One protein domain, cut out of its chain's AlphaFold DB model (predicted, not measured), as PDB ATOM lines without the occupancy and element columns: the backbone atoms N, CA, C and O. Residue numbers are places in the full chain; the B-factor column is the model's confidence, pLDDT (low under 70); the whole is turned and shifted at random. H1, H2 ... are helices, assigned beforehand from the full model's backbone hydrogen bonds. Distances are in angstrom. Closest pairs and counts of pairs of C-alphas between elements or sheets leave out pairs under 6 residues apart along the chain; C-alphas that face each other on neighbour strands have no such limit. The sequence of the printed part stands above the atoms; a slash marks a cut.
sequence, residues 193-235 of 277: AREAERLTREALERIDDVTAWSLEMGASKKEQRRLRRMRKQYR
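AT A GLANCE: This is residues 193 to 235 of the 277 residues of an uncharacterized protein of Aegilops tauschii subsp. strangulata (UniProt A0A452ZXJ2). Two helices meet near their ends as a lopsided V, with the long H1 as one arm and the shorter H2 folding back from the corner as the other. Residues 193 to 214 of H1 and 229 to 235 of H2 stick out free of the rest. The printed part has 43 residues, with two named helices, H1 then H2, and no named strand: all helix. It is extended, with a radius of gyration of the C-alphas of 14.9 A and spans of 46 by 22 by 5 A.

IN THESE COORDINATES: H1, residues 193 to 218, begins at C-alpha 193 (-47.103, 26.230, 26.230) and is 37.3 A long from first to last C-alpha. H2, residues 221 to 235, is 20.8 A long and ends at C-alpha 235 (-14.013, 28.020, 9.433).

HOW THE PARTS SIT: H1 and H2 are close but not clearly touching; their closest C-alphas, those of Glu 216 and Gln 224, are 6.8 A apart. They run opposite ways at a steep tilt of 51 degrees. In H1 and H2 every O i to N i+4 pair is within hydrogen-bond range.

THE WHOLE: The two C-alphas farthest apart, those of Ala 193 and Lys 222, are 45.9 A apart. The printed part has no cut, and the link from H1 to H2 is tight. Mean pLDDT of the printed part is 72.1; residues 207 to 220, 224 and 234 are under 70.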
ATOM      1  N   ALA A 193     -47.523  25.068  27.015       73.44
ATOM      2  CA  ALA A 193     -47.103  26.230  26.230       73.44
ATOM      3  C   ALA A 193     -45.578  26.267  26.010       73.44
ATOM      4  O   ALA A 193     -45.116  26.491  24.893       73.44
ATOM      5  N   ARG A 194     -44.788  25.970  27.051       76.88
ATOM      6  CA  ARG A 194     -43.317  25.916  26.949       76.88
ATOM      7  C   ARG A 194     -42.835  24.770  26.062       76.88
ATOM      8  O   ARG A 194     -41.848  24.920  25.344       76.88
ATOM      9  N   GLU A 195     -43.517  23.630  26.103       79.00
ATOM     10  CA  GLU A 195     -43.193  22.491  25.242       79.00
ATOM     11  C   GLU A 195     -43.525  22.775  23.770       79.00
ATOM     12  O   GLU A 195     -42.706  22.492  22.894       79.00
ATOM     13  N   ALA A 196     -44.660  23.426  23.501       73.25
ATOM     14  CA  ALA A 196     -45.025  23.875  22.160       73.25
ATOM     15  C   ALA A 196     -44.010  24.882  21.588       73.25
ATOM     16  O   ALA A 196     -43.598  24.757  20.433       73.25
ATOM     17  N   GLU A 197     -43.536  25.837  22.395       74.56
ATOM     18  CA  GLU A 197     -42.480  26.779  21.990       74.56
ATOM     19  C   GLU A 197     -41.151  26.073  21.680       74.56
ATOM     20  O   GLU A 197     -40.488  26.410  20.696       74.56
ATOM     21  N   ARG A 198     -40.768  25.062  22.477       86.31
ATOM     22  CA  ARG A 198     -39.558  24.260  22.226       86.31
ATOM     23  C   ARG A 198     -39.651  23.517  20.896       86.31
ATOM     24  O   ARG A 198     -38.728  23.606  20.092       86.31
ATOM     25  N   LEU A 199     -40.763  22.821  20.659       81.25
ATOM     26  CA  LEU A 199     -40.988  22.071  19.420       81.25
ATOM     27  C   LEU A 199     -41.048  22.994  18.199       81.25
ATOM     28  O   LEU A 199     -40.528  22.646  17.143       81.25
ATOM     29  N   THR A 200     -41.616  24.192  18.352       76.88
ATOM     30  CA  THR A 200     -41.653  25.202  17.285       76.88
ATOM     31  C   THR A 200     -40.246  25.687  16.932       76.88
ATOM     32  O   THR A 200     -39.917  25.788  15.752       76.88
ATOM     33  N   ARG A 201     -39.381  25.933  17.927       77.06
ATOM     34  CA  ARG A 201     -37.979  26.311  17.684       77.06
ATOM     35  C   ARG A 201     -37.199  25.190  16.994       77.06
ATOM     36  O   ARG A 201     -36.528  25.444  16.002       77.06
ATOM     37  N   GLU A 202     -37.351  23.956  17.465       82.00
ATOM     38  CA  GLU A 202     -36.697  22.779  16.879       82.00
ATOM     39  C   GLU A 202     -37.168  22.509  15.436       82.00
ATOM     40  O   GLU A 202     -36.380  22.131  14.571       82.00
ATOM     41  N   ALA A 203     -38.454  22.729  15.145       70.94
ATOM     42  CA  ALA A 203     -38.995  22.602  13.796       70.94
ATOM     43  C   ALA A 203     -38.440  23.672  12.844       70.94
ATOM     44  O   ALA A 203     -38.107  23.349  11.703       70.94
ATOM     45  N   LEU A 204     -38.303  24.920  13.306       71.56
ATOM     46  CA  LEU A 204     -37.707  26.000  12.515       71.56
ATOM     47  C   LEU A 204     -36.227  25.730  12.205       71.56
ATOM     48  O   LEU A 204     -35.822  25.881  11.056       71.56
ATOM     49  N   GLU A 205     -35.452  25.227  13.169       76.31
ATOM     50  CA  GLU A 205     -34.049  24.836  12.947       76.31
ATOM     51  C   GLU A 205     -33.920  23.713  11.901       76.31
ATOM     52  O   GLU A 205     -33.065  23.771  11.016       76.31
ATOM     53  N   ARG A 206     -34.826  22.723  11.912       74.56
ATOM     54  CA  ARG A 206     -34.849  21.668  10.880       74.56
ATOM     55  C   ARG A 206     -35.194  22.195   9.488       74.56
ATOM     56  O   ARG A 206     -34.687  21.669   8.497       74.56
ATOM     57  N   ILE A 207     -36.064  23.201   9.387       67.50
ATOM     58  CA  ILE A 207     -36.408  23.833   8.104       67.50
ATOM     59  C   ILE A 207     -35.195  24.590   7.550       67.50
ATOM     60  O   ILE A 207     -34.932  24.501   6.347       67.50
ATOM     61  N   ASP A 208     -34.416  25.257   8.403       69.31
ATOM     62  CA  ASP A 208     -33.173  25.921   8.001       69.31
ATOM     63  C   ASP A 208     -32.122  24.914   7.503       69.31
ATOM     64  O   ASP A 208     -31.507  25.138   6.457       69.31
ATOM     65  N   ASP A 209     -31.986  23.758   8.157       69.62
ATOM     66  CA  ASP A 209     -31.083  22.681   7.726       69.62
ATOM     67  C   ASP A 209     -31.492  22.057   6.381       69.62
ATOM     68  O   ASP A 209     -30.654  21.848   5.499       69.62
ATOM     69  N   VAL A 210     -32.788  21.796   6.175       63.47
ATOM     70  CA  VAL A 210     -33.314  21.261   4.904       63.47
ATOM     71  C   VAL A 210     -33.192  22.289   3.781       63.47
ATOM     72  O   VAL A 210     -32.889  21.928   2.641       63.47
ATOM     73  N   THR A 211     -33.373  23.575   4.087       69.25
ATOM     74  CA  THR A 211     -33.200  24.673   3.127       69.25
ATOM     75  C   THR A 211     -31.726  24.847   2.757       69.25
ATOM     76  O   THR A 211     -31.395  24.953   1.574       69.25
ATOM     77  N   ALA A 212     -30.819  24.778   3.735       62.88
ATOM     78  CA  ALA A 212     -29.378  24.786   3.508       62.88
ATOM     79  C   ALA A 212     -28.916  23.576   2.679       62.88
ATOM     80  O   ALA A 212     -28.106  23.728   1.761       62.88
ATOM     81  N   TRP A 213     -29.466  22.387   2.946       64.06
ATOM     82  CA  TRP A 213     -29.178  21.177   2.177       64.06
ATOM     83  C   TRP A 213     -29.743  21.254   0.750       64.06
ATOM     84  O   TRP A 213     -29.058  20.903  -0.207       64.06
ATOM     85  N   SER A 214     -30.945  21.811   0.574       53.09
ATOM     86  CA  SER A 214     -31.569  22.018  -0.743       53.09
ATOM     87  C   SER A 214     -30.792  23.017  -1.607       53.09
ATOM     88  O   SER A 214     -30.626  22.800  -2.809       53.09
ATOM     89  N   LEU A 215     -30.232  24.070  -1.000       56.50
ATOM     90  CA  LEU A 215     -29.315  25.001  -1.669       56.50
ATOM     91  C   LEU A 215     -27.978  24.336  -2.041       56.50
ATOM     92  O   LEU A 215     -27.403  24.655  -3.082       56.50
ATOM     93  N   GLU A 216     -27.490  23.386  -1.238       60.53
ATOM     94  CA  GLU A 216     -26.282  22.599  -1.530       60.53
ATOM     95  C   GLU A 216     -26.512  21.565  -2.654       60.53
ATOM     96  O   GLU A 216     -25.607  21.327  -3.464       60.53
ATOM     97  N   MET A 217     -27.727  21.016  -2.758       60.06
ATOM     98  CA  MET A 217     -28.135  20.067  -3.804       60.06
ATOM     99  C   MET A 217     -28.485  20.741  -5.143       60.06
ATOM    100  O   MET A 217     -28.230  20.157  -6.194       60.06
ATOM    101  N   GLY A 218     -29.010  21.972  -5.133       57.34
ATOM    102  CA  GLY A 218     -29.295  22.762  -6.345       57.34
ATOM    103  C   GLY A 218     -28.086  23.511  -6.926       57.34
ATOM    104  O   GLY A 218     -28.141  24.041  -8.037       57.34
ATOM    105  N   ALA A 219     -26.975  23.563  -6.193       58.44
ATOM    106  CA  ALA A 219     -25.755  24.246  -6.597       58.44
ATOM    107  C   ALA A 219     -24.962  23.418  -7.629       58.44
ATOM    108  O   ALA A 219     -24.521  22.301  -7.359       58.44
ATOM    109  N   SER A 220     -24.707  23.988  -8.814       66.81
ATOM    110  CA  SER A 220     -23.818  23.392  -9.826       66.81
ATOM    111  C   SER A 220     -22.460  23.005  -9.217       66.81
ATOM    112  O   SER A 220     -21.963  23.666  -8.308       66.81
ATOM    113  N   LYS A 221     -21.781  21.977  -9.744       71.62
ATOM    114  CA  LYS A 221     -20.481  21.467  -9.240       71.62
ATOM    115  C   LYS A 221     -19.420  22.571  -9.051       71.62
ATOM    116  O   LYS A 221     -18.544  22.472  -8.189       71.62
ATOM    117  N   LYS A 222     -19.501  23.642  -9.852       70.31
ATOM    118  CA  LYS A 222     -18.673  24.857  -9.744       70.31
ATOM    119  C   LYS A 222     -19.050  25.713  -8.525       70.31
ATOM    120  O   LYS A 222     -18.164  26.168  -7.802       70.31
ATOM    121  N   GLU A 223     -20.342  25.870  -8.273       70.88
ATOM    122  CA  GLU A 223     -20.929  26.561  -7.121       70.88
ATOM    123  C   GLU A 223     -20.652  25.789  -5.819       70.88
ATOM    124  O   GLU A 223     -20.203  26.380  -4.842       70.88
ATOM    125  N   GLN A 224     -20.742  24.453  -5.826       67.75
ATOM    126  CA  GLN A 224     -20.334  23.610  -4.691       67.75
ATOM    127  C   GLN A 224     -18.846  23.765  -4.347       67.75
ATOM    128  O   GLN A 224     -18.475  23.859  -3.177       67.75
ATOM    129  N   ARG A 225     -17.960  23.834  -5.353       78.69
ATOM    130  CA  ARG A 225     -16.528  24.107  -5.122       78.69
ATOM    131  C   ARG A 225     -16.311  25.497  -4.524       78.69
ATOM    132  O   ARG A 225     -15.447  25.651  -3.661       78.69
ATOM    133  N   ARG A 226     -17.090  26.491  -4.954       78.88
ATOM    134  CA  ARG A 226     -17.055  27.857  -4.418       78.88
ATOM    135  C   ARG A 226     -17.551  27.902  -2.970       78.88
ATOM    136  O   ARG A 226     -16.845  28.438  -2.122       78.88
ATOM    137  N   LEU A 227     -18.674  27.254  -2.665       76.44
ATOM    138  CA  LEU A 227     -19.224  27.119  -1.313       76.44
ATOM    139  C   LEU A 227     -18.271  26.371  -0.377       76.44
ATOM    140  O   LEU A 227     -18.039  26.821   0.741       76.44
ATOM    141  N   ARG A 228     -17.630  25.290  -0.838       80.75
ATOM    142  CA  ARG A 228     -16.600  24.579  -0.059       80.75
ATOM    143  C   ARG A 228     -15.397  25.462   0.265       80.75
ATOM    144  O   ARG A 228     -14.899  25.415   1.387       80.75
ATOM    145  N   ARG A 229     -14.934  26.278  -0.690       84.12
ATOM    146  CA  ARG A 229     -13.851  27.250  -0.451       84.12
ATOM    147  C   ARG A 229     -14.279  28.315   0.556       84.12
ATOM    148  O   ARG A 229     -13.528  28.586   1.485       84.12
ATOM    149  N   MET A 230     -15.494  28.839   0.416       82.81
ATOM    150  CA  MET A 230     -16.036  29.860   1.310       82.81
ATOM    151  C   MET A 230     -16.232  29.325   2.737       82.81
ATOM    152  O   MET A 230     -15.763  29.940   3.686       82.81
ATOM    153  N   ARG A 231     -16.807  28.123   2.906       80.00
ATOM    154  CA  ARG A 231     -16.927  27.439   4.209       80.00
ATOM    155  C   ARG A 231     -15.561  27.183   4.848       80.00
ATOM    156  O   ARG A 231     -15.412  27.361   6.053       80.00
ATOM    157  N   LYS A 232     -14.551  26.795   4.060       85.06
ATOM    158  CA  LYS A 232     -13.182  26.598   4.562       85.06
ATOM    159  C   LYS A 232     -12.562  27.912   5.043       85.06
ATOM    160  O   LYS A 232     -11.924  27.915   6.087       85.06
ATOM    161  N   GLN A 233     -12.790  29.013   4.325       79.62
ATOM    162  CA  GLN A 233     -12.356  30.349   4.746       79.62
ATOM    163  C   GLN A 233     -13.084  30.811   6.007       79.62
ATOM    164  O   GLN A 233     -12.441  31.291   6.931       79.62
ATOM    165  N   TYR A 234     -14.396  30.601   6.088       68.62
ATOM    166  CA  TYR A 234     -15.188  30.975   7.255       68.62
ATOM    167  C   TYR A 234     -14.781  30.179   8.502       68.62
ATOM    168  O   TYR A 234     -14.606  30.744   9.574       68.62
ATOM    169  N   ARG A 235     -14.519  28.874   8.349       71.06
ATOM    170  CA  ARG A 235     -14.013  28.020   9.433       71.06
ATOM    171  C   ARG A 235     -12.589  28.392   9.869       71.06
ATOM    172  O   ARG A 235     -12.256  28.180  11.023       71.06
TER     173      ARG A 235